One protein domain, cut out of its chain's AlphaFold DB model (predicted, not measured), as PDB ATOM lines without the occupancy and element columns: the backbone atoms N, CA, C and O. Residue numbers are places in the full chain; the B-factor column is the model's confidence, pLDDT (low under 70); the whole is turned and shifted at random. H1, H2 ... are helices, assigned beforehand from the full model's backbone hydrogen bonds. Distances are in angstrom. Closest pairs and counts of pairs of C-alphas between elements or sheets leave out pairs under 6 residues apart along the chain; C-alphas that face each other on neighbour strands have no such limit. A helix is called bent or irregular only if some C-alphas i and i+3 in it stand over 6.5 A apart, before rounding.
ATOM      1  N   GLY A 158     -31.433 -23.360   3.815       79.62
ATOM      2  CA  GLY A 158     -32.129 -24.606   3.492       79.62
ATOM      3  C   GLY A 158     -31.253 -25.625   2.765       79.62
ATOM      4  O   GLY A 158     -31.271 -26.799   3.114       79.62
ATOM      5  N   PHE A 159     -30.482 -25.196   1.761       83.06
ATOM      6  CA  PHE A 159     -29.734 -26.110   0.882       83.06
ATOM      7  C   PHE A 159     -28.224 -26.123   1.118       83.06
ATOM      8  O   PHE A 159     -27.542 -27.052   0.676       83.06
ATOM      9  N   GLY A 160     -27.682 -25.111   1.798       88.88
ATOM     10  CA  GLY A 160     -26.262 -25.010   2.108       88.88
ATOM     11  C   GLY A 160     -25.377 -25.237   0.870       88.88
ATOM     12  O   GLY A 160     -25.564 -24.572  -0.151       88.88
ATOM     13  N   PRO A 161     -24.421 -26.185   0.913       89.06
ATOM     14  CA  PRO A 161     -23.551 -26.497  -0.225       89.06
ATOM     15  C   PRO A 161     -24.269 -27.011  -1.484       89.06
ATOM     16  O   PRO A 161     -23.687 -26.968  -2.565       89.06
ATOM     17  N   LEU A 162     -25.503 -27.515  -1.364       88.06
ATOM     18  CA  LEU A 162     -26.271 -28.062  -2.487       88.06
ATOM     19  C   LEU A 162     -27.105 -27.003  -3.218       88.06
ATOM     20  O   LEU A 162     -27.690 -27.318  -4.256       88.06
ATOM     21  N   LEU A 163     -27.130 -25.754  -2.733       89.38
ATOM     22  CA  LEU A 163     -27.907 -24.673  -3.343       89.38
ATOM     23  C   LEU A 163     -27.626 -24.501  -4.851       89.38
ATOM     24  O   LEU A 163     -28.592 -24.483  -5.610       89.38
ATOM     25  N   PRO A 164     -26.364 -24.501  -5.338       91.56
ATOM     26  CA  PRO A 164     -26.102 -24.321  -6.769       91.56
ATOM     27  C   PRO A 164     -26.663 -25.448  -7.644       91.56
ATOM     28  O   PRO A 164     -26.930 -25.252  -8.827       91.56
ATOM     29  N   ILE A 165     -26.800 -26.655  -7.087       90.06
ATOM     30  CA  ILE A 165     -27.403 -27.793  -7.789       90.06
ATOM     31  C   ILE A 165     -28.921 -27.626  -7.801       90.06
ATOM     32  O   ILE A 165     -29.539 -27.806  -8.848       90.06
ATOM     33  N   ALA A 166     -29.505 -27.246  -6.661       88.44
ATOM     34  CA  ALA A 166     -30.934 -27.005  -6.538       88.44
ATOM     35  C   ALA A 166     -31.412 -25.913  -7.506       88.44
ATOM     36  O   ALA A 166     -32.359 -26.147  -8.248       88.44
ATOM     37  N   GLU A 167     -30.710 -24.777  -7.572       89.44
ATOM     38  CA  GLU A 167     -31.011 -23.678  -8.499       89.44
ATOM     39  C   GLU A 167     -30.940 -24.120  -9.962       89.44
ATOM     40  O   GLU A 167     -31.840 -23.814 -10.737       89.44
ATOM     41  N   LYS A 168     -29.915 -24.892 -10.344       92.31
ATOM     42  CA  LYS A 168     -29.784 -25.405 -11.718       92.31
ATOM     43  C   LYS A 168     -30.895 -26.374 -12.093       92.31
ATOM     44  O   LYS A 168     -31.356 -26.352 -13.230       92.31
ATOM     45  N   ILE A 169     -31.300 -27.246 -11.170       87.94
ATOM     46  CA  ILE A 169     -32.420 -28.165 -11.395       87.94
ATOM     47  C   ILE A 169     -33.709 -27.362 -11.534       87.94
ATOM     48  O   ILE A 169     -34.469 -27.594 -12.472       87.94
ATOM     49  N   ASP A 170     -33.944 -26.409 -10.638       85.81
ATOM     50  CA  ASP A 170     -35.129 -25.557 -10.660       85.81
ATOM     51  C   ASP A 170     -35.206 -24.741 -11.960       85.81
ATOM     52  O   ASP A 170     -36.226 -24.765 -12.641       85.81
ATOM     53  N   GLU A 171     -34.101 -24.132 -12.394       87.88
ATOM     54  CA  GLU A 171     -34.003 -23.395 -13.659       87.88
ATOM     55  C   GLU A 171     -34.235 -24.301 -14.875       87.88
ATOM     56  O   GLU A 171     -35.057 -23.984 -15.735       87.88
ATOM     57  N   ALA A 172     -33.559 -25.455 -14.936       87.81
ATOM     58  CA  ALA A 172     -33.668 -26.390 -16.058       87.81
ATOM     59  C   ALA A 172     -35.069 -26.999 -16.192       87.81
ATOM     60  O   ALA A 172     -35.477 -27.408 -17.280       87.81
ATOM     61  N   THR A 173     -35.800 -27.072 -15.084       84.56
ATOM     62  CA  THR A 173     -37.164 -27.590 -15.050       84.56
ATOM     63  C   THR A 173     -38.205 -26.474 -15.107       84.56
ATOM     64  O   THR A 173     -39.354 -26.730 -15.424       84.56
ATOM     65  N   GLY A 174     -37.855 -25.211 -14.885       81.31
ATOM     66  CA  GLY A 174     -38.855 -24.153 -14.732       81.31
ATOM     67  C   GLY A 174     -39.681 -24.318 -13.451       81.31
ATOM     68  O   GLY A 174     -40.883 -24.056 -13.453       81.31
ATOM     69  N   GLY A 175     -39.049 -24.781 -12.371       81.00
ATOM     70  CA  GLY A 175     -39.631 -24.840 -11.028       81.00
ATOM     71  C   GLY A 175     -40.273 -26.171 -10.632       81.00
ATOM     72  O   GLY A 175     -40.700 -26.326  -9.487       81.00
ATOM     73  N   TRP A 176     -40.388 -27.143 -11.548       81.88
ATOM     74  CA  TRP A 176     -41.048 -28.424 -11.242       81.88
ATOM     75  C   TRP A 176     -40.102 -29.489 -10.687       81.88
ATOM     76  O   TRP A 176     -40.560 -30.406 -10.012       81.88
ATOM     77  N   GLY A 177     -38.795 -29.380 -10.934       84.25
ATOM     78  CA  GLY A 177     -37.820 -30.427 -10.624       84.25
ATOM     79  C   GLY A 177     -37.713 -30.742  -9.137       84.25
ATOM     80  O   GLY A 177     -37.535 -31.897  -8.773       84.25
ATOM     81  N   LEU A 178     -37.879 -29.735  -8.279       88.81
ATOM     82  CA  LEU A 178     -37.948 -29.902  -6.822       88.81
ATOM     83  C   LEU A 178     -39.366 -29.680  -6.275       88.81
ATOM     84  O   LEU A 178     -39.556 -29.504  -5.069       88.81
ATOM     85  N   GLY A 179     -40.363 -29.680  -7.161       87.00
ATOM     86  CA  GLY A 179     -41.771 -29.690  -6.799       87.00
ATOM     87  C   GLY A 179     -42.188 -31.063  -6.276       87.00
ATOM     88  O   GLY A 179     -41.735 -32.099  -6.758       87.00
ATOM     89  N   TYR A 180     -43.074 -31.077  -5.284       90.62
ATOM     90  CA  TYR A 180     -43.614 -32.304  -4.704       90.62
ATOM     91  C   TYR A 180     -45.101 -32.156  -4.377       90.62
ATOM     92  O   TYR A 180     -45.616 -31.048  -4.203       90.62
ATOM     93  N   ALA A 181     -45.794 -33.294  -4.320       91.56
ATOM     94  CA  ALA A 181     -47.228 -33.345  -4.066       91.56
ATOM     95  C   ALA A 181     -47.570 -32.900  -2.636       91.56
ATOM     96  O   ALA A 181     -46.843 -33.212  -1.687       91.56
ATOM     97  N   ASP A 182     -48.710 -32.224  -2.480       92.56
ATOM     98  CA  ASP A 182     -49.276 -31.934  -1.163       92.56
ATOM     99  C   ASP A 182     -50.010 -33.167  -0.628       92.56
ATOM    100  O   ASP A 182     -50.969 -33.652  -1.239       92.56
ATOM    101  N   LEU A 183     -49.553 -33.680   0.513       93.94
ATOM    102  CA  LEU A 183     -50.104 -34.881   1.140       93.94
ATOM    103  C   LEU A 183     -51.185 -34.578   2.180       93.94
ATOM    104  O   LEU A 183     -51.781 -35.515   2.714       93.94
ATOM    105  N   ALA A 184     -51.480 -33.305   2.459       92.50
ATOM    106  CA  ALA A 184     -52.501 -32.940   3.428       92.50
ATOM    107  C   ALA A 184     -53.871 -33.572   3.079       92.50
ATOM    108  O   ALA A 184     -54.276 -33.609   1.911       92.50
ATOM    109  N   PRO A 185     -54.624 -34.074   4.080       94.12
ATOM    110  CA  PRO A 185     -54.389 -33.967   5.526       94.12
ATOM    111  C   PRO A 185     -53.570 -35.126   6.130       94.12
ATOM    112  O   PRO A 185     -53.590 -35.313   7.348       94.12
ATOM    113  N   GLU A 186     -52.923 -35.958   5.314       96.31
ATOM    114  CA  GLU A 186     -52.178 -37.118   5.803       96.31
ATOM    115  C   GLU A 186     -50.868 -36.699   6.483       96.31
ATOM    116  O   GLU A 186     -50.234 -35.724   6.094       96.31
ATOM    117  N   THR A 187     -50.471 -37.437   7.522       96.50
ATOM    118  CA  THR A 187     -49.266 -37.169   8.334       96.50
ATOM    119  C   THR A 187     -48.550 -38.488   8.627       96.50
ATOM    120  O   THR A 187     -49.145 -39.550   8.414       96.50
ATOM    121  N   PRO A 188     -47.339 -38.500   9.220       97.56
ATOM    122  CA  PRO A 188     -46.665 -39.752   9.577       97.56
ATOM    123  C   PRO A 188     -47.431 -40.589  10.613       97.56
ATOM    124  O   PRO A 188     -47.103 -41.748  10.848       97.56
ATOM    125  N   LYS A 189     -48.453 -40.003  11.253       97.56
ATOM    126  CA  LYS A 189     -49.288 -40.643  12.275       97.56
ATOM    127  C   LYS A 189     -50.626 -41.135  11.725       97.56
ATOM    128  O   LYS A 189     -51.313 -41.889  12.417       97.56
ATOM    129  N   THR A 190     -51.037 -40.713  10.525       96.81
ATOM    130  CA  THR A 190     -52.282 -41.220   9.937       96.81
ATOM    131  C   THR A 190     -52.079 -42.638   9.398       96.81
ATOM    132  O   THR A 190     -50.976 -42.989   8.979       96.81
ATOM    133  N   PRO A 191     -53.126 -43.485   9.363       96.31
ATOM    134  CA  PRO A 191     -52.999 -44.837   8.822       96.31
ATOM    135  C   PRO A 191     -52.494 -44.874   7.377       96.31
ATOM    136  O   PRO A 191     -51.748 -45.784   7.021       96.31
ATOM    137  N   LEU A 192     -52.888 -43.896   6.553       95.62
ATOM    138  CA  LEU A 192     -52.453 -43.821   5.161       95.62
ATOM    139  C   LEU A 192     -50.985 -43.386   5.058       95.62
ATOM    140  O   LEU A 192     -50.244 -44.000   4.298       95.62
ATOM    141  N   GLY A 193     -50.546 -42.415   5.867       96.44
ATOM    142  CA  GLY A 193     -49.136 -42.025   5.943       96.44
ATOM    143  C   GLY A 193     -48.237 -43.158   6.442       96.44
ATOM    144  O   GLY A 193     -47.206 -43.431   5.837       96.44
ATOM    145  N   ILE A 194     -48.663 -43.903   7.471       97.94
ATOM    146  CA  ILE A 194     -47.939 -45.091   7.959       97.94
ATOM    147  C   ILE A 194     -47.843 -46.160   6.866       97.94
ATOM    148  O   ILE A 194     -46.770 -46.717   6.651       97.94
ATOM    149  N   ALA A 195     -48.949 -46.458   6.175       97.31
ATOM    150  CA  ALA A 195     -48.960 -47.453   5.103       97.31
ATOM    151  C   ALA A 195     -48.050 -47.043   3.935       97.31
ATOM    152  O   ALA A 195     -47.300 -47.876   3.431       97.31
ATOM    153  N   PHE A 196     -48.079 -45.765   3.552       97.31
ATOM    154  CA  PHE A 196     -47.199 -45.210   2.530       97.31
ATOM    155  C   PHE A 196     -45.726 -45.342   2.928       97.31
ATOM    156  O   PHE A 196     -44.945 -45.945   2.195       97.31
ATOM    157  N   LEU A 197     -45.353 -44.884   4.124       97.81
ATOM    158  CA  LEU A 197     -43.984 -44.994   4.633       97.81
ATOM    159  C   LEU A 197     -43.514 -46.449   4.739       97.81
ATOM    160  O   LEU A 197     -42.369 -46.752   4.413       97.81
ATOM    161  N   ALA A 198     -44.397 -47.369   5.133       97.56
ATOM    162  CA  ALA A 198     -44.071 -48.789   5.240       97.56
ATOM    163  C   ALA A 198     -43.694 -49.428   3.894       97.56
ATOM    164  O   ALA A 198     -42.958 -50.414   3.884       97.56
ATOM    165  N   THR A 199     -44.140 -48.874   2.760       97.81
ATOM    166  CA  THR A 199     -43.772 -49.412   1.440       97.81
ATOM    167  C   THR A 199     -42.280 -49.268   1.130       97.81
ATOM    168  O   THR A 199     -41.731 -50.139   0.457       97.81
ATOM    169  N   ASN A 200     -41.587 -48.289   1.731       96.88
ATOM    170  CA  ASN A 200     -40.120 -48.201   1.685       96.88
ATOM    171  C   ASN A 200     -39.427 -49.397   2.357       96.88
ATOM    172  O   ASN A 200     -38.291 -49.727   2.024       96.88
ATOM    173  N   GLY A 201     -40.121 -50.113   3.249       95.81
ATOM    174  CA  GLY A 201     -39.626 -51.360   3.828       95.81
ATOM    175  C   GLY A 201     -39.298 -52.424   2.776       95.81
ATOM    176  O   GLY A 201     -38.441 -53.267   3.028       95.81
ATOM    177  N   CYS A 202     -39.900 -52.366   1.580       97.81
ATOM    178  CA  CYS A 202     -39.577 -53.286   0.487       97.81
ATOM    179  C   CYS A 202     -38.111 -53.175   0.051       97.81
ATOM    180  O   CYS A 202     -37.500 -54.201  -0.233       97.81
ATOM    181  N   TYR A 203     -37.526 -51.970   0.064       97.44
ATOM    182  CA  TYR A 203     -36.102 -51.777  -0.224       97.44
ATOM    183  C   TYR A 203     -35.215 -52.418   0.843       97.44
ATOM    184  O   TYR A 203     -34.263 -53.112   0.503       97.44
ATOM    185  N   ALA A 204     -35.556 -52.249   2.124       95.56
ATOM    186  CA  ALA A 204     -34.823 -52.885   3.217       95.56
ATOM    187  C   ALA A 204     -34.886 -54.418   3.111       95.56
ATOM    188  O   ALA A 204     -33.866 -55.090   3.209       95.56
ATOM    189  N   PHE A 205     -36.065 -54.988   2.840       97.00
ATOM    190  CA  PHE A 205     -36.197 -56.435   2.651       97.00
ATOM    191  C   PHE A 205     -35.424 -56.942   1.430       97.00
ATOM    192  O   PHE A 205     -34.731 -57.952   1.538       97.00
ATOM    193  N   ALA A 206     -35.511 -56.246   0.293       97.38
ATOM    194  CA  ALA A 206     -34.765 -56.590  -0.914       97.38
ATOM    195  C   ALA A 206     -33.248 -56.527  -0.677       97.38
ATOM    196  O   ALA A 206     -32.532 -57.466  -1.022       97.38
ATOM    197  N   GLY A 207     -32.773 -55.458  -0.038       97.12
ATOM    198  CA  GLY A 207     -31.363 -55.254   0.265       97.12
ATOM    199  C   GLY A 207     -30.797 -56.298   1.228       97.12
ATOM    200  O   GLY A 207     -29.776 -56.920   0.930       97.12
ATOM    201  N   LEU A 208     -31.506 -56.575   2.328       97.06
ATOM    202  CA  LEU A 208     -31.134 -57.630   3.275       97.06
ATOM    203  C   LEU A 208     -31.133 -59.016   2.624       97.06
ATOM    204  O   LEU A 208     -30.222 -59.804   2.875       97.06
ATOM    205  N   ALA A 209     -32.137 -59.324   1.797       97.38
ATOM    206  CA  ALA A 209     -32.209 -60.605   1.100       97.38
ATOM    207  C   ALA A 209     -30.990 -60.804   0.185       97.38
ATOM    208  O   ALA A 209     -30.320 -61.833   0.291       97.38
ATOM    209  N   LEU A 210     -30.648 -59.790  -0.621       96.62
ATOM    210  CA  LEU A 210     -29.457 -59.795  -1.474       96.62
ATOM    211  C   LEU A 210     -28.170 -59.968  -0.663       96.62
ATOM    212  O   LEU A 210     -27.356 -60.835  -0.983       96.62
ATOM    213  N   GLY A 211     -28.017 -59.223   0.436       96.12
ATOM    214  CA  GLY A 211     -26.853 -59.339   1.316       96.12
ATOM    215  C   GLY A 211     -26.690 -60.744   1.911       96.12
ATOM    216  O   GLY A 211     -25.589 -61.293   1.910       96.12
ATOM    217  N   VAL A 212     -27.780 -61.381   2.358       96.19
ATOM    218  CA  VAL A 212     -27.752 -62.764   2.884       96.19
ATOM    219  C   VAL A 212     -27.363 -63.786   1.811       96.19
ATOM    220  O   VAL A 212     -26.779 -64.825   2.134       96.19
ATOM    221  N   GLN A 213     -27.658 -63.499   0.545       95.06
ATOM    222  CA  GLN A 213     -27.321 -64.352  -0.598       95.06
ATOM    223  C   GLN A 213     -25.938 -64.043  -1.198       95.06
ATOM    224  O   GLN A 213     -25.530 -64.705  -2.148       95.06
ATOM    225  N   GLY A 214     -25.193 -63.096  -0.616       93.44
ATOM    226  CA  GLY A 214     -23.826 -62.753  -1.011       93.44
ATOM    227  C   GLY A 214     -23.710 -61.551  -1.951       93.44
ATOM    228  O   GLY A 214     -22.592 -61.152  -2.270       93.44
ATOM    229  N   GLU A 215     -24.824 -60.933  -2.350       94.12
ATOM    230  CA  GLU A 215     -24.841 -59.730  -3.183       94.12
ATOM    231  C   GLU A 215     -24.873 -58.459  -2.320       94.12
ATOM    232  O   GLU A 215     -25.901 -57.804  -2.130       94.12
ATOM    233  N   PHE A 216     -23.718 -58.118  -1.747       94.94
ATOM    234  CA  PHE A 216     -23.611 -57.005  -0.803       94.94
ATOM    235  C   PHE A 216     -23.708 -55.629  -1.460       94.94
ATOM    236  O   PHE A 216     -24.245 -54.713  -0.836       94.94
ATOM    237  N   LEU A 217     -23.189 -55.451  -2.680       94.38
ATOM    238  CA  LEU A 217     -23.131 -54.129  -3.304       94.38
ATOM    239  C   LEU A 217     -24.528 -53.667  -3.714       94.38
ATOM    240  O   LEU A 217     -24.980 -52.620  -3.251       94.38
ATOM    241  N   LEU A 218     -25.231 -54.455  -4.535       94.19
ATOM    242  CA  LEU A 218     -26.596 -54.113  -4.943       94.19
ATOM    243  C   LEU A 218     -27.551 -54.132  -3.744       94.19
ATOM    244  O   LEU A 218     -28.450 -53.293  -3.673       94.19
ATOM    245  N   GLY A 219     -27.316 -55.020  -2.769       96.25
ATOM    246  CA  GLY A 219     -28.046 -55.026  -1.504       96.25
ATOM    247  C   GLY A 219     -27.926 -53.694  -0.756       96.25
ATOM    248  O   GLY A 219     -28.936 -53.050  -0.479       96.25
ATOM    249  N   THR A 220     -26.696 -53.225  -0.528       96.25
ATOM    250  CA  THR A 220     -26.414 -51.960   0.175       96.25
ATOM    251  C   THR A 220     -26.963 -50.749  -0.581       96.25
ATOM    252  O   THR A 220     -27.572 -49.870   0.026       96.25
ATOM    253  N   LEU A 221     -26.794 -50.696  -1.909       95.62
ATOM    254  CA  LEU A 221     -27.347 -49.613  -2.733       95.62
ATOM    255  C   LEU A 221     -28.876 -49.541  -2.614       95.62
ATOM    256  O   LEU A 221     -29.433 -48.450  -2.503       95.62
ATOM    257  N   THR A 222     -29.538 -50.700  -2.587       95.81
ATOM    258  CA  THR A 222     -30.993 -50.799  -2.421       95.81
ATOM    259  C   THR A 222     -31.429 -50.280  -1.048       95.81
ATOM    260  O   THR A 222     -32.373 -49.497  -0.967       95.81
ATOM    261  N   GLU A 223     -30.730 -50.651   0.031       96.38
ATOM    262  CA  GLU A 223     -31.048 -50.166   1.381       96.38
ATOM    263  C   GLU A 223     -30.845 -48.656   1.526       96.38
ATOM    264  O   GLU A 223     -31.703 -47.979   2.095       96.38
ATOM    265  N   ILE A 224     -29.737 -48.118   1.002       96.81
ATOM    266  CA  ILE A 224     -29.447 -46.680   1.066       96.81
ATOM    267  C   ILE A 224     -30.513 -45.892   0.299       96.81
ATOM    268  O   ILE A 224     -31.039 -44.916   0.836       96.81
ATOM    269  N   ALA A 225     -30.886 -46.336  -0.907       96.25
ATOM    270  CA  ALA A 225     -31.960 -45.711  -1.678       96.25
ATOM    271  C   ALA A 225     -33.286 -45.709  -0.899       96.25
ATOM    272  O   ALA A 225     -33.917 -44.664  -0.759       96.25
ATOM    273  N   GLY A 226     -33.667 -46.842  -0.300       96.88
ATOM    274  CA  GLY A 226     -34.877 -46.925   0.520       96.88
ATOM    275  C   GLY A 226     -34.841 -46.061   1.784       96.88
ATOM    276  O   GLY A 226     -35.859 -45.494   2.175       96.88
ATOM    277  N   ALA A 227     -33.682 -45.933   2.435       97.69
ATOM    278  CA  ALA A 227     -33.533 -45.118   3.639       97.69
ATOM    279  C   ALA A 227     -33.655 -43.616   3.340       97.69
ATOM    280  O   ALA A 227     -34.329 -42.894   4.079       97.69
ATOM    281  N   VAL A 228     -33.032 -43.148   2.253       97.75
ATOM    282  CA  VAL A 228     -33.122 -41.744   1.830       97.75
ATOM    283  C   VAL A 228     -34.526 -41.423   1.308       97.75
ATOM    284  O   VAL A 228     -35.094 -40.408   1.711       97.75
ATOM    285  N   SER A 229     -35.136 -42.321   0.529       97.50
ATOM    286  CA  SER A 229     -36.521 -42.167   0.069       97.50
ATOM    287  C   SER A 229     -37.516 -42.136   1.237       97.50
ATOM    288  O   SER A 229     -38.391 -41.268   1.302       97.50
ATOM    289  N   PHE A 230     -37.329 -42.990   2.254       97.94
ATOM    290  CA  PHE A 230     -38.103 -42.913   3.494       97.94
ATOM    291  C   PHE A 230     -37.947 -41.550   4.179       97.94
ATOM    292  O   PHE A 230     -38.943 -40.975   4.618       97.94
ATOM    293  N   TRP A 231     -36.722 -41.022   4.281       98.19
ATOM    294  CA  TRP A 231     -36.481 -39.716   4.897       98.19
ATOM    295  C   TRP A 231     -37.187 -38.584   4.142       98.19
ATOM    296  O   TRP A 231     -37.828 -37.739   4.780       98.19
ATOM    297  N   TYR A 232     -37.147 -38.594   2.808       97.81
ATOM    298  CA  TYR A 232     -37.896 -37.650   1.980       97.81
ATOM    299  C   TYR A 232     -39.402 -37.728   2.253       97.81
ATOM    300  O   TYR A 232     -40.004 -36.730   2.652       97.81
ATOM    301  N   HIS A 233     -40.009 -38.906   2.132       97.50
ATOM    302  CA  HIS A 233     -41.454 -39.055   2.316       97.50
ATOM    303  C   HIS A 233     -41.920 -38.805   3.749       97.50
ATOM    304  O   HIS A 233     -43.016 -38.283   3.961       97.50
ATOM    305  N   TYR A 234     -41.093 -39.133   4.745       98.12
ATOM    306  CA  TYR A 234     -41.364 -38.773   6.133       98.12
ATOM    307  C   TYR A 234     -41.391 -37.254   6.293       98.12
ATOM    308  O   TYR A 234     -42.335 -36.714   6.866       98.12
ATOM    309  N   SER A 235     -40.391 -36.560   5.742       97.19
ATOM    310  CA  SER A 235     -40.311 -35.096   5.778       97.19
ATOM    311  C   SER A 235     -41.497 -34.457   5.050       97.19
ATOM    312  O   SER A 235     -42.094 -33.513   5.561       97.19
ATOM    313  N   GLN A 236     -41.891 -35.009   3.899       96.00
ATOM    314  CA  GLN A 236     -43.046 -34.563   3.118       96.00
ATOM    315  C   GLN A 236     -44.357 -34.672   3.914       96.00
ATOM    316  O   GLN A 236     -45.169 -33.748   3.895       96.00
ATOM    317  N   LEU A 237     -44.556 -35.779   4.637       96.38
ATOM    318  CA  LEU A 237     -45.725 -35.984   5.495       96.38
ATOM    319  C   LEU A 237     -45.700 -35.120   6.767       96.38
ATOM    320  O   LEU A 237     -46.758 -34.699   7.227       96.38
ATOM    321  N   GLU A 238     -44.530 -34.904   7.375       97.12
ATOM    322  CA  GLU A 238     -44.399 -34.166   8.642       97.12
ATOM    323  C   GLU A 238     -44.508 -32.650   8.441       97.12
ATOM    324  O   GLU A 238     -45.190 -31.971   9.209       97.12
ATOM    325  N   PHE A 239     -43.839 -32.112   7.418       94.44
ATOM    326  CA  PHE A 239     -43.711 -30.665   7.234       94.44
ATOM    327  C   PHE A 239     -44.691 -30.086   6.206       94.44
ATOM    328  O   PHE A 239     -44.977 -28.888   6.260       94.44
ATOM    329  N   GLY A 240     -45.242 -30.914   5.313       90.19
ATOM    330  CA  GLY A 240     -46.177 -30.482   4.273       90.19
ATOM    331  C   GLY A 240     -45.504 -29.745   3.109       90.19
ATOM    332  O   GLY A 240     -44.299 -29.865   2.893       90.19
ATOM    333  N   LYS A 241     -46.308 -29.013   2.326       87.25
ATOM    334  CA  LYS A 241     -45.882 -28.302   1.107       87.25
ATOM    335  C   LYS A 241     -45.055 -27.041   1.403       87.25
ATOM    336  O   LYS A 241     -45.210 -26.426   2.454       87.25
ATOM    337  N   ASP A 242     -44.235 -26.635   0.433       84.62
ATOM    338  CA  ASP A 242     -43.480 -25.371   0.398       84.62
ATOM    339  C   ASP A 242     -42.462 -25.212   1.546       84.62
ATOM    340  O   ASP A 242     -42.216 -24.132   2.074       84.62
ATOM    341  N   ARG A 243     -41.853 -26.331   1.946       87.69
ATOM    342  CA  ARG A 243     -40.781 -26.420   2.945       87.69
ATOM    343  C   ARG A 243     -39.441 -26.759   2.302       87.69
ATOM    344  O   ARG A 243     -39.352 -27.729   1.540       87.69
ATOM    345  N   SER A 244     -38.405 -25.979   2.617       88.75
ATOM    346  CA  SER A 244     -37.047 -26.165   2.087       88.75
ATOM    347  C   SER A 244     -36.430 -27.481   2.563       88.75
ATOM    348  O   SER A 244     -35.741 -28.143   1.791       88.75
ATOM    349  N   GLU A 245     -36.766 -27.925   3.778       91.12
ATOM    350  CA  GLU A 245     -36.309 -29.196   4.346       91.12
ATOM    351  C   GLU A 245     -36.776 -30.394   3.504       91.12
ATOM    352  O   GLU A 245     -36.022 -31.339   3.273       91.12
ATOM    353  N   VAL A 246     -38.006 -30.331   2.983       93.50
ATOM    354  CA  VAL A 246     -38.575 -31.379   2.124       93.50
ATOM    355  C   VAL A 246     -37.921 -31.364   0.745       93.50
ATOM    356  O   VAL A 246     -37.611 -32.428   0.212       93.50
ATOM    357  N   ARG A 247     -37.652 -30.180   0.176       92.06
ATOM    358  CA  ARG A 247     -36.958 -30.068  -1.120       92.06
ATOM    359  C   ARG A 247     -35.508 -30.543  -1.043       92.06
ATOM    360  O   ARG A 247     -35.029 -31.178  -1.977       92.06
ATOM    361  N   LEU A 248     -34.818 -30.273   0.066       92.62
ATOM    362  CA  LEU A 248     -33.478 -30.805   0.312       92.62
ATOM    363  C   LEU A 248     -33.503 -32.336   0.406       92.62
ATOM    364  O   LEU A 248     -32.665 -33.005  -0.204       92.62
ATOM    365  N   ALA A 249     -34.465 -32.893   1.147       95.50
ATOM    366  CA  ALA A 249     -34.623 -34.339   1.249       95.50
ATOM    367  C   ALA A 249     -34.929 -34.967  -0.126       95.50
ATOM    368  O   ALA A 249     -34.300 -35.958  -0.484       95.50
ATOM    369  N   LEU A 250     -35.793 -34.340  -0.935       94.88
ATOM    370  CA  LEU A 250     -36.089 -34.751  -2.313       94.88
ATOM    371  C   LEU A 250     -34.849 -34.721  -3.216       94.88
ATOM    372  O   LEU A 250     -34.580 -35.676  -3.938       94.88
ATOM    373  N   LEU A 251     -34.065 -33.640  -3.167       94.44
ATOM    374  CA  LEU A 251     -32.824 -33.540  -3.936       94.44
ATOM    375  C   LEU A 251     -31.842 -34.652  -3.546       94.44
ATOM    376  O   LEU A 251     -31.209 -35.262  -4.409       94.44
ATOM    377  N   THR A 252     -31.734 -34.932  -2.247       95.12
ATOM    378  CA  THR A 252     -30.876 -36.005  -1.736       95.12
ATOM    379  C   THR A 252     -31.370 -37.376  -2.206       95.12
ATOM    380  O   THR A 252     -30.553 -38.206  -2.608       95.12
ATOM    381  N   ASP A 253     -32.684 -37.598  -2.220       96.50
ATOM    382  CA  ASP A 253     -33.311 -38.812  -2.749       96.50
ATOM    383  C   ASP A 253     -33.004 -39.004  -4.238       96.50
ATOM    384  O   ASP A 253     -32.491 -40.047  -4.634       96.50
ATOM    385  N   TYR A 254     -33.162 -37.964  -5.061       93.19
ATOM    386  CA  TYR A 254     -32.820 -38.024  -6.487       93.19
ATOM    387  C   TYR A 254     -31.346 -38.318  -6.749       93.19
ATOM    388  O   TYR A 254     -31.031 -39.158  -7.594       93.19
ATOM    389  N   ILE A 255     -30.436 -37.657  -6.029       94.00
ATOM    390  CA  ILE A 255     -28.998 -37.922  -6.156       94.00
ATOM    391  C   ILE A 255     -28.698 -39.374  -5.767       94.00
ATOM    392  O   ILE A 255     -27.960 -40.058  -6.475       94.00
ATOM    393  N   THR A 256     -29.292 -39.857  -4.677       96.31
ATOM    394  CA  THR A 256     -29.075 -41.215  -4.165       96.31
ATOM    395  C   THR A 256     -29.629 -42.271  -5.117       96.31
ATOM    396  O   THR A 256     -28.913 -43.201  -5.482       96.31
ATOM    397  N   ALA A 257     -30.872 -42.115  -5.572       93.75
ATOM    398  CA  ALA A 257     -31.512 -43.018  -6.519       93.75
ATOM    399  C   ALA A 257     -30.777 -43.027  -7.869       93.75
ATOM    400  O   ALA A 257     -30.490 -44.093  -8.412       93.75
ATOM    401  N   GLY A 258     -30.403 -41.851  -8.386       92.75
ATOM    402  CA  GLY A 258     -29.614 -41.724  -9.610       92.75
ATOM    403  C   GLY A 258     -28.243 -42.393  -9.490       92.75
ATOM    404  O   GLY A 258     -27.855 -43.159 -10.372       92.75
ATOM    405  N   ALA A 259     -27.536 -42.173  -8.379       94.31
ATOM    406  CA  ALA A 259     -26.262 -42.833  -8.107       94.31
ATOM    407  C   ALA A 259     -26.423 -44.357  -8.009       94.31
ATOM    408  O   ALA A 259     -25.666 -45.080  -8.645       94.31
ATOM    409  N   ALA A 260     -27.439 -44.851  -7.295       93.88
ATOM    410  CA  ALA A 260     -27.712 -46.282  -7.178       93.88
ATOM    411  C   ALA A 260     -27.997 -46.931  -8.543       93.88
ATOM    412  O   ALA A 260     -27.442 -47.989  -8.841       93.88
ATOM    413  N   LEU A 261     -28.793 -46.279  -9.399       92.31
ATOM    414  CA  LEU A 261     -29.078 -46.753 -10.756       92.31
ATOM    415  C   LEU A 261     -27.823 -46.774 -11.636       92.31
ATOM    416  O   LEU A 261     -27.576 -47.768 -12.320       92.31
ATOM    417  N   ILE A 262     -27.013 -45.711 -11.613       94.00
ATOM    418  CA  ILE A 262     -25.779 -45.630 -12.409       94.00
ATOM    419  C   ILE A 262     -24.762 -46.663 -11.922       94.00
ATOM    420  O   ILE A 262     -24.226 -47.421 -12.728       94.00
ATOM    421  N   THR A 263     -24.509 -46.730 -10.612       93.12
ATOM    422  CA  THR A 263     -23.577 -47.701 -10.029       93.12
ATOM    423  C   THR A 263     -24.045 -49.128 -10.289       93.12
ATOM    424  O   THR A 263     -23.235 -49.947 -10.714       93.12
ATOM    425  N   GLY A 264     -25.338 -49.420 -10.113       89.06
ATOM    426  CA  GLY A 264     -25.914 -50.726 -10.427       89.06
ATOM    427  C   GLY A 264     -25.770 -51.088 -11.906       89.06
ATOM    428  O   GLY A 264     -25.314 -52.180 -12.228       89.06
ATOM    429  N   GLY A 265     -26.069 -50.155 -12.815       88.56
ATOM    430  CA  GLY A 265     -25.920 -50.365 -14.258       88.56
ATOM    431  C   GLY A 265     -24.470 -50.617 -14.684       88.56
ATOM    432  O   GLY A 265     -24.199 -51.569 -15.416       88.56
ATOM    433  N   VAL A 266     -23.522 -49.814 -14.186       91.19
ATOM    434  CA  VAL A 266     -22.081 -50.008 -14.435       91.19
ATOM    435  C   VAL A 266     -21.605 -51.340 -13.860       91.19
ATOM    436  O   VAL A 266     -20.852 -52.059 -14.515       91.19
ATOM    437  N   TYR A 267     -22.061 -51.695 -12.659       87.88
ATOM    438  CA  TYR A 267     -21.739 -52.968 -12.026       87.88
ATOM    439  C   TYR A 267     -22.207 -54.157 -12.877       87.88
ATOM    440  O   TYR A 267     -21.401 -55.028 -13.199       87.88
ATOM    441  N   MET A 268     -23.464 -54.152 -13.332       85.38
ATOM    442  CA  MET A 268     -23.999 -55.199 -14.212       85.38
ATOM    443  C   MET A 268     -23.230 -55.308 -15.534       85.38
ATOM    444  O   MET A 268     -22.930 -56.417 -15.978       85.38
ATOM    445  N   ALA A 269     -22.895 -54.170 -16.151       87.56
ATOM    446  CA  ALA A 269     -22.138 -54.135 -17.400       87.56
ATOM    447  C   ALA A 269     -20.731 -54.734 -17.230       87.56
ATOM    448  O   ALA A 269     -20.297 -55.541 -18.051       87.56
ATOM    449  N   ASN A 270     -20.044 -54.396 -16.134       87.69
ATOM    450  CA  ASN A 270     -18.713 -54.922 -15.823       87.69
ATOM    451  C   ASN A 270     -18.718 -56.428 -15.536       87.69
ATOM    452  O   ASN A 270     -17.724 -57.099 -15.796       87.69
ATOM    453  N   MET A 271     -19.828 -56.965 -15.026       80.56
ATOM    454  CA  MET A 271     -20.004 -58.402 -14.786       80.56
ATOM    455  C   MET A 271     -20.415 -59.181 -16.045       80.56
ATOM    456  O   MET A 271     -20.659 -60.383 -15.978       80.56
ATOM    457  N   GLY A 272     -20.493 -58.522 -17.206       82.75
ATOM    458  CA  GLY A 272     -20.805 -59.182 -18.473       82.75
ATOM    459  C   GLY A 272     -22.244 -59.691 -18.567       82.75
ATOM    460  O   GLY A 272     -22.524 -60.568 -19.384       82.75
ATOM    461  N   ILE A 273     -23.167 -59.155 -17.757       79.75
ATOM    462  CA  ILE A 273     -24.590 -59.492 -17.838       79.75
ATOM    463  C   ILE A 273     -25.124 -58.972 -19.179       79.75
ATOM    464  O   ILE A 273     -25.401 -57.786 -19.339       79.75
ATOM    465  N   GLN A 274     -25.255 -59.868 -20.163       80.88
ATOM    466  CA  GLN A 274     -25.687 -59.505 -21.520       80.88
ATOM    467  C   GLN A 274     -27.200 -59.324 -21.651       80.88
ATOM    468  O   GLN A 274     -27.675 -58.720 -22.610       80.88
ATOM    469  N   SER A 275     -27.967 -59.857 -20.702       83.75
ATOM    470  CA  SER A 275     -29.417 -59.713 -20.691       83.75
ATOM    471  C   SER A 275     -29.931 -59.609 -19.266       83.75
ATOM    472  O   SER A 275     -29.485 -60.324 -18.371       83.75
ATOM    473  N   VAL A 276     -30.878 -58.699 -19.070       84.81
ATOM    474  CA  VAL A 276     -31.629 -58.569 -17.823       84.81
ATOM    475  C   VAL A 276     -32.792 -59.566 -17.880       84.81
ATOM    476  O   VAL A 276     -33.416 -59.673 -18.941       84.81
ATOM    477  N   PRO A 277     -33.118 -60.293 -16.793       88.94
ATOM    478  CA  PRO A 277     -34.278 -61.176 -16.787       88.94
ATOM    479  C   PRO A 277     -35.540 -60.435 -17.231       88.94
ATOM    480  O   PRO A 277     -35.783 -59.303 -16.805       88.94
ATOM    481  N   PHE A 278     -36.370 -61.087 -18.046       90.62
ATOM    482  CA  PHE A 278     -37.618 -60.497 -18.542       90.62
ATOM    483  C   PHE A 278     -38.507 -59.981 -17.398       90.62
ATOM    484  O   PHE A 278     -39.101 -58.912 -17.501       90.62
ATOM    485  N   GLU A 279     -38.525 -60.693 -16.272       92.12
ATOM    486  CA  GLU A 279     -39.242 -60.302 -15.056       92.12
ATOM    487  C   GLU A 279     -38.773 -58.951 -14.498       92.12
ATOM    488  O   GLU A 279     -39.609 -58.119 -14.147       92.12
ATOM    489  N   ALA A 280     -37.461 -58.689 -14.476       92.19
ATOM    490  CA  ALA A 280     -36.916 -57.397 -14.060       92.19
ATOM    491  C   ALA A 280     -37.273 -56.284 -15.054       92.19
ATOM    492  O   ALA A 280     -37.572 -55.169 -14.633       92.19
ATOM    493  N   VAL A 281     -37.313 -56.574 -16.359       93.19
ATOM    494  CA  VAL A 281     -37.746 -55.597 -17.375       93.19
ATOM    495  C   VAL A 281     -39.216 -55.221 -17.183       93.19
ATOM    496  O   VAL A 281     -39.559 -54.037 -17.210       93.19
ATOM    497  N   VAL A 282     -40.089 -56.206 -16.953       95.62
ATOM    498  CA  VAL A 282     -41.519 -55.976 -16.691       95.62
ATOM    499  C   VAL A 282     -41.714 -55.208 -15.384       95.62
ATOM    500  O   VAL A 282     -42.431 -54.208 -15.367       95.62
ATOM    501  N   ALA A 283     -41.052 -55.631 -14.304       95.56
ATOM    502  CA  ALA A 283     -41.137 -54.962 -13.011       95.56
ATOM    503  C   ALA A 283     -40.629 -53.515 -13.080       95.56
ATOM    504  O   ALA A 283     -41.313 -52.609 -12.604       95.56
ATOM    505  N   GLY A 284     -39.496 -53.285 -13.749       94.81
ATOM    506  CA  GLY A 284     -38.919 -51.958 -13.943       94.81
ATOM    507  C   GLY A 284     -39.822 -51.061 -14.786       94.81
ATOM    508  O   GLY A 284     -40.029 -49.898 -14.453       94.81
ATOM    509  N   SER A 285     -40.440 -51.617 -15.830       95.81
ATOM    510  CA  SER A 285     -41.396 -50.893 -16.677       95.81
ATOM    511  C   SER A 285     -42.652 -50.482 -15.900       95.81
ATOM    512  O   SER A 285     -43.109 -49.346 -16.021       95.81
ATOM    513  N   LEU A 286     -43.187 -51.373 -15.057       97.31
ATOM    514  CA  LEU A 286     -44.303 -51.056 -14.157       97.31
ATOM    515  C   LEU A 286     -43.909 -50.019 -13.106       97.31
ATOM    516  O   LEU A 286     -44.696 -49.123 -12.816       97.31
ATOM    517  N   ALA A 287     -42.689 -50.098 -12.575       96.50
ATOM    518  CA  ALA A 287     -42.165 -49.090 -11.669       96.50
ATOM    519  C   ALA A 287     -42.170 -47.709 -12.357       96.50
ATOM    520  O   ALA A 287     -42.833 -46.790 -11.877       96.50
ATOM    521  N   VAL A 288     -41.534 -47.573 -13.525       95.00
ATOM    522  CA  VAL A 288     -41.501 -46.308 -14.284       95.00
ATOM    523  C   VAL A 288     -42.910 -45.792 -14.588       95.00
ATOM    524  O   VAL A 288     -43.165 -44.595 -14.451       95.00
ATOM    525  N   LEU A 289     -43.846 -46.678 -14.944       95.50
ATOM    526  CA  LEU A 289     -45.248 -46.317 -15.138       95.50
ATOM    527  C   LEU A 289     -45.865 -45.728 -13.861       95.50
ATOM    528  O   LEU A 289     -46.473 -44.662 -13.917       95.50
ATOM    529  N   PHE A 290     -45.706 -46.383 -12.710       96.12
ATOM    530  CA  PHE A 290     -46.267 -45.910 -11.441       96.12
ATOM    531  C   PHE A 290     -45.628 -44.605 -10.960       96.12
ATOM    532  O   PHE A 290     -46.343 -43.724 -10.478       96.12
ATOM    533  N   LEU A 291     -44.321 -44.431 -11.169       93.44
ATOM    534  CA  LEU A 291     -43.649 -43.158 -10.921       93.44
ATOM    535  C   LEU A 291     -44.221 -42.054 -11.818       93.44
ATOM    536  O   LEU A 291     -44.607 -40.998 -11.321       93.44
ATOM    537  N   SER A 292     -44.371 -42.326 -13.115       91.00
ATOM    538  CA  SER A 292     -44.937 -41.370 -14.077       91.00
ATOM    539  C   SER A 292     -46.371 -40.980 -13.715       91.00
ATOM    540  O   SER A 292     -46.736 -39.809 -13.773       91.00
ATOM    541  N   LEU A 293     -47.187 -41.947 -13.283       90.19
ATOM    542  CA  LEU A 293     -48.547 -41.691 -12.813       90.19
ATOM    543  C   LEU A 293     -48.568 -40.875 -11.519       90.19
ATOM    544  O   LEU A 293     -49.514 -40.121 -11.320       90.19
ATOM    545  N   SER A 294     -47.546 -40.978 -10.664       90.25
ATOM    546  CA  SER A 294     -47.450 -40.155  -9.453       90.25
ATOM    547  C   SER A 294     -47.211 -38.671  -9.765       90.25
ATOM    548  O   SER A 294     -47.751 -37.820  -9.066       90.25
ATOM    549  N   TRP A 295     -46.517 -38.349 -10.861       80.50
ATOM    550  CA  TRP A 295     -46.262 -36.964 -11.287       80.50
ATOM    551  C   TRP A 295     -47.486 -36.228 -11.840       80.50
ATOM    552  O   TRP A 295     -47.475 -35.005 -11.917       80.50
ATOM    553  N   VAL A 296     -48.557 -36.942 -12.199       72.88
ATOM    554  CA  VAL A 296     -49.799 -36.323 -12.701       72.88
ATOM    555  C   VAL A 296     -50.588 -35.634 -11.579       72.88
ATOM    556  O   VAL A 296     -51.419 -34.768 -11.846       72.88
ATOM    557  N   TRP A 297     -50.354 -36.014 -10.320       69.94
ATOM    558  CA  TRP A 297     -51.200 -35.609  -9.204       69.94
ATOM    559  C   TRP A 297     -50.464 -34.669  -8.256       69.94
ATOM    560  O   TRP A 297     -49.576 -35.078  -7.513       69.94
ATOM    561  N   GLU A 298     -50.918 -33.420  -8.197       70.00
ATOM    562  CA  GLU A 298     -50.449 -32.451  -7.199       70.00
ATOM    563  C   GLU A 298     -51.074 -32.670  -5.803       70.00
ATOM    564  O   GLU A 298     -50.745 -31.947  -4.862       70.00
ATOM    565  N   PHE A 299     -51.980 -33.651  -5.654       68.25
ATOM    566  CA  PHE A 299     -52.806 -33.848  -4.458       68.25
ATOM    567  C   PHE A 299     -52.834 -35.295  -3.925       68.25
ATOM    568  O   PHE A 299     -52.996 -36.264  -4.667       68.25
ATOM    569  N   GLY A 300     -52.748 -35.384  -2.593       82.25
ATOM    570  CA  GLY A 300     -52.672 -36.531  -1.677       82.25
ATOM    571  C   GLY A 300     -52.885 -37.954  -2.203       82.25
ATOM    572  O   GLY A 300     -51.952 -38.607  -2.660       82.25
ATOM    573  N   ALA A 301     -54.081 -38.517  -2.002       87.75
ATOM    574  CA  ALA A 301     -54.283 -39.975  -2.018       87.75
ATOM    575  C   ALA A 301     -53.867 -40.707  -3.319       87.75
ATOM    576  O   ALA A 301     -53.271 -41.781  -3.202       87.75
ATOM    577  N   PRO A 302     -54.125 -40.181  -4.537       92.12
ATOM    578  CA  PRO A 302     -53.611 -40.784  -5.767       92.12
ATOM    579  C   PRO A 302     -52.083 -40.861  -5.802       92.12
ATOM    580  O   PRO A 302     -51.548 -41.909  -6.160       92.12
ATOM    581  N   TYR A 303     -51.386 -39.798  -5.381       94.31
ATOM    582  CA  TYR A 303     -49.925 -39.799  -5.279       94.31
ATOM    583  C   TYR A 303     -49.455 -40.893  -4.319       94.31
ATOM    584  O   TYR A 303     -48.669 -41.748  -4.714       94.31
ATOM    585  N   LEU A 304     -50.007 -40.939  -3.100       94.88
ATOM    586  CA  LEU A 304     -49.640 -41.943  -2.093       94.88
ATOM    587  C   LEU A 304     -49.808 -43.373  -2.618       94.88
ATOM    588  O   LEU A 304     -48.957 -44.224  -2.374       94.88
ATOM    589  N   PHE A 305     -50.885 -43.641  -3.359       95.56
ATOM    590  CA  PHE A 305     -51.143 -44.957  -3.938       95.56
ATOM    591  C   PHE A 305     -50.155 -45.316  -5.056       95.56
ATOM    592  O   PHE A 305     -49.495 -46.351  -4.975       95.56
ATOM    593  N   TRP A 306     -50.028 -44.474  -6.086       95.94
ATOM    594  CA  TRP A 306     -49.150 -44.766  -7.224       95.94
ATOM    595  C   TRP A 306     -47.681 -44.798  -6.810       95.94
ATOM    596  O   TRP A 306     -46.944 -45.696  -7.210       95.94
ATOM    597  N   HIS A 307     -47.270 -43.887  -5.935       96.38
ATOM    598  CA  HIS A 307     -45.899 -43.829  -5.449       96.38
ATOM    599  C   HIS A 307     -45.564 -45.009  -4.513       96.38
ATOM    600  O   HIS A 307     -44.467 -45.554  -4.572       96.38
ATOM    601  N   SER A 308     -46.538 -45.518  -3.740       97.31
ATOM    602  CA  SER A 308     -46.375 -46.794  -3.015       97.31
ATOM    603  C   SER A 308     -46.062 -47.957  -3.959       97.31
ATOM    604  O   SER A 308     -45.196 -48.780  -3.670       97.31
ATOM    605  N   LEU A 309     -46.767 -48.045  -5.093       97.19
ATOM    606  CA  LEU A 309     -46.526 -49.097  -6.082       97.19
ATOM    607  C   LEU A 309     -45.165 -48.932  -6.769       97.19
ATOM    608  O   LEU A 309     -44.508 -49.934  -7.050       97.19
ATOM    609  N   TRP A 310     -44.710 -47.692  -6.979       97.12
ATOM    610  CA  TRP A 310     -43.340 -47.408  -7.405       97.12
ATOM    611  C   TRP A 310     -42.311 -48.007  -6.439       97.12
ATOM    612  O   TRP A 310     -41.431 -48.737  -6.901       97.12
ATOM    613  N   HIS A 311     -42.445 -47.795  -5.122       97.69
ATOM    614  CA  HIS A 311     -41.514 -48.365  -4.136       97.69
ATOM    615  C   HIS A 311     -41.440 -49.888  -4.231       97.69
ATOM    616  O   HIS A 311     -40.356 -50.460  -4.314       97.69
ATOM    617  N   VAL A 312     -42.600 -50.554  -4.266       97.69
ATOM    618  CA  VAL A 312     -42.664 -52.021  -4.310       97.69
ATOM    619  C   VAL A 312     -42.028 -52.554  -5.593       97.69
ATOM    620  O   VAL A 312     -41.167 -53.432  -5.538       97.69
ATOM    621  N   MET A 313     -42.418 -52.019  -6.753       97.88
ATOM    622  CA  MET A 313     -41.946 -52.535  -8.040       97.88
ATOM    623  C   MET A 313     -40.474 -52.221  -8.301       97.88
ATOM    624  O   MET A 313     -39.766 -53.061  -8.856       97.88
ATOM    625  N   SER A 314     -39.984 -51.051  -7.893       96.62
ATOM    626  CA  SER A 314     -38.568 -50.702  -8.060       96.62
ATOM    627  C   SER A 314     -37.669 -51.488  -7.097       96.62
ATOM    628  O   SER A 314     -36.644 -52.007  -7.539       96.62
ATOM    629  N   ALA A 315     -38.079 -51.695  -5.838       97.38
ATOM    630  CA  ALA A 315     -37.378 -52.590  -4.915       97.38
ATOM    631  C   ALA A 315     -37.343 -54.034  -5.442       97.38
ATOM    632  O   ALA A 315     -36.294 -54.680  -5.425       97.38
ATOM    633  N   TYR A 316     -38.468 -54.529  -5.973       97.19
ATOM    634  CA  TYR A 316     -38.521 -55.851  -6.595       97.19
ATOM    635  C   TYR A 316     -37.608 -55.956  -7.819       97.19
ATOM    636  O   TYR A 316     -36.905 -56.949  -7.977       97.19
ATOM    637  N   THR A 317     -37.567 -54.915  -8.653       95.38
ATOM    638  CA  THR A 317     -36.663 -54.855  -9.809       95.38
ATOM    639  C   THR A 317     -35.207 -54.972  -9.365       95.38
ATOM    640  O   THR A 317     -34.481 -55.807  -9.900       95.38
ATOM    641  N   GLY A 318     -34.799 -54.202  -8.347       93.69
ATOM    642  CA  GLY A 318     -33.457 -54.290  -7.762       93.69
ATOM    643  C   GLY A 318     -33.138 -55.688  -7.225       93.69
ATOM    644  O   GLY A 318     -32.068 -56.227  -7.504       93.69
ATOM    645  N   TYR A 319     -34.097 -56.321  -6.541       95.94
ATOM    646  CA  TYR A 319     -33.961 -57.696  -6.059       95.94
ATOM    647  C   TYR A 319     -33.749 -58.707  -7.197       95.94
ATOM    648  O   TYR A 319     -32.792 -59.477  -7.145       95.94
ATOM    649  N   ILE A 320     -34.590 -58.703  -8.241       94.75
ATOM    650  CA  ILE A 320     -34.465 -59.642  -9.374       94.75
ATOM    651  C   ILE A 320     -33.152 -59.435 -10.129       94.75
ATOM    652  O   ILE A 320     -32.500 -60.405 -10.514       94.75
ATOM    653  N   VAL A 321     -32.729 -58.183 -10.306       91.69
ATOM    654  CA  VAL A 321     -31.429 -57.863 -10.904       91.69
ATOM    655  C   VAL A 321     -30.283 -58.458 -10.081       91.69
ATOM    656  O   VAL A 321     -29.402 -59.107 -10.643       91.69
ATOM    657  N   GLY A 322     -30.314 -58.310  -8.755       93.12
ATOM    658  CA  GLY A 322     -29.312 -58.918  -7.882       93.12
ATOM    659  C   GLY A 322     -29.357 -60.453  -7.877       93.12
ATOM    660  O   GLY A 322     -28.307 -61.091  -7.913       93.12
ATOM    661  N   GLN A 323     -30.547 -61.067  -7.941       92.62
ATOM    662  CA  GLN A 323     -30.675 -62.528  -8.097       92.62
ATOM    663  C   GLN A 323     -30.041 -63.034  -9.392       92.62
ATOM    664  O   GLN A 323     -29.407 -64.093  -9.403       92.62
ATOM    665  N   ALA A 324     -30.225 -62.295 -10.487       88.38
ATOM    666  CA  ALA A 324     -29.664 -62.650 -11.783       88.38
ATOM    667  C   ALA A 324     -28.137 -62.682 -11.736       88.38
ATOM    668  O   ALA A 324     -27.528 -63.585 -12.305       88.38
ATOM    669  N   HIS A 325     -27.534 -61.736 -11.011       86.44
ATOM    670  CA  HIS A 325     -26.096 -61.720 -10.787       86.44
ATOM    671  C   HIS A 325     -25.636 -62.967 -10.020       86.44
ATOM    672  O   HIS A 325     -24.832 -63.731 -10.545       86.44
ATOM    673  N   ILE A 326     -26.230 -63.242  -8.851       89.25
ATOM    674  CA  ILE A 326     -25.886 -64.414  -8.023       89.25
ATOM    675  C   ILE A 326     -26.012 -65.721  -8.821       89.25
ATOM    676  O   ILE A 326     -25.148 -66.595  -8.747       89.25
ATOM    677  N   SER A 327     -27.083 -65.857  -9.605       85.50
ATOM    678  CA  SER A 327     -27.351 -67.063 -10.398       85.50
ATOM    679  C   SER A 327     -26.383 -67.211 -11.576       85.50
ATOM    680  O   SER A 327     -25.953 -68.322 -11.877       85.50
ATOM    681  N   GLY A 328     -26.012 -66.102 -12.225       75.12
ATOM    682  CA  GLY A 328     -25.025 -66.087 -13.305       75.12
ATOM    683  C   GLY A 328     -23.615 -66.431 -12.819       75.12
ATOM    684  O   GLY A 328     -22.910 -67.188 -13.486       75.12
ATOM    685  N   SER A 329     -23.232 -65.973 -11.623       59.44
ATOM    686  CA  SER A 329     -21.939 -66.301 -11.005       59.44
ATOM    687  C   SER A 329     -21.756 -67.792 -10.705       59.44
ATOM    688  O   SER A 329     -20.624 -68.240 -10.582       59.44
ATOM    689  N   LEU A 330     -22.836 -68.574 -10.599       52.97
ATOM    690  CA  LEU A 330     -22.772 -70.029 -10.397       52.97
ATOM    691  C   LEU A 330     -22.559 -70.820 -11.699       52.97
ATOM    692  O   LEU A 330     -22.386 -72.038 -11.647       52.97
ATOM    693  N   THR A 331     -22.614 -70.155 -12.856       51.31
ATOM    694  CA  THR A 331     -22.493 -70.797 -14.179       51.31
ATOM    695  C   THR A 331     -21.162 -70.545 -14.890       51.31
ATOM    696  O   THR A 331     -20.936 -71.140 -15.944       51.31
ATOM    697  N   MET A 332     -20.285 -69.705 -14.324       43.25
ATOM    698  CA  MET A 332     -18.891 -69.519 -14.760       43.25
ATOM    699  C   MET A 332     -17.937 -70.323 -13.879       43.25
ATOM    700  O   MET A 332     -16.969 -70.879 -14.443       43.25
TER     701      MET A 332
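AT A GLANCE: This is residues 158 to 332 of the 332 residues of the protein "Hypothetical protein" of Ditylum brightwellii (UniProt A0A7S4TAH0). Long helices lie lengthwise in a bundle, H5, H4, H3 and H7 following each other round a curve, with H6 packed along H7 and H2 before H3 end to end. The kinked H1 crosses the starting end of H5 at one end of the bundle, and a long link runs from it to H2. The 175 printed residues have seven named helices, H1 to H7 in chain order, and no named strand; the class is all helix. The whole is compact, with a radius of gyration of the C-alphas of 16.8 A and spans of 53 by 37 by 25 A.

HOW THE PARTS SIT: H7, residues 300 to 329, is the longest helix, and it touches H6, residues 278 to 294, in a helical hairpin at a shallow tilt of 21 degrees; their closest C-alphas, of Ala 287 and Trp 310, are 4.7 A apart. With residues 311 to 323 alone, H7 touches H3, residues 201 to 212, the same way at 9 degrees, closest at the C-alphas of Tyr 203 and Ala 315, 4.9 A. H3 and H4, residues 216 to 239, form a hairpin, the C-alphas of Gly 207 and Gly 219 3.8 A apart. H4 also touches H7, through residues 218 to 222 alone, with the C-alphas of Leu 218 and Gly 322 closest at 6.3 A. H4 and H5, residues 244 to 270, are another hairpin, closest at the C-alphas of Tyr 232 and Ala 249, 4.7 A. H2, residues 191 to 199, touches H7, closest at the C-alphas of Thr 199 and Ser 308, 5.8 A. H1, residues 158 to 173, touches H5 about perpendicular at 74 degrees, closest at the C-alphas of Gly 158 and Ser 244, 5.3 A. H5 and H6 are apart. Every O i to N i+4 pair is within hydrogen-bond range in H2 to H7; in H1 8 of 12 are.

IN THESE COORDINATES: H7 is 43.8 A long, from C-alpha 300 at (-52.672, -36.531, -1.677) to C-alpha 329 at (-21.939, -66.301, -11.005). H5 is 38.5 A long, H4 34.1 A and H6 24.4 A. H1, 19.4 A long, begins at C-alpha 158 at (-32.129, -24.606, 3.492); it is irregular, C-alphas 158 and 161 being 9.5 A apart, and has a kink of 65 degrees near residue 165. H3 is 16.5 A long and H2 12.7 A.

THE WHOLE: The C-alphas of Pro 185 and Met 332, the two farthest apart, are 54.2 A apart. The printed part has no cut. The link from H1 to H2, residues 174 to 190, is long. The mean pLDDT of the printed part is 91.2; residues 297, 299 and 329 to 332 are under 70.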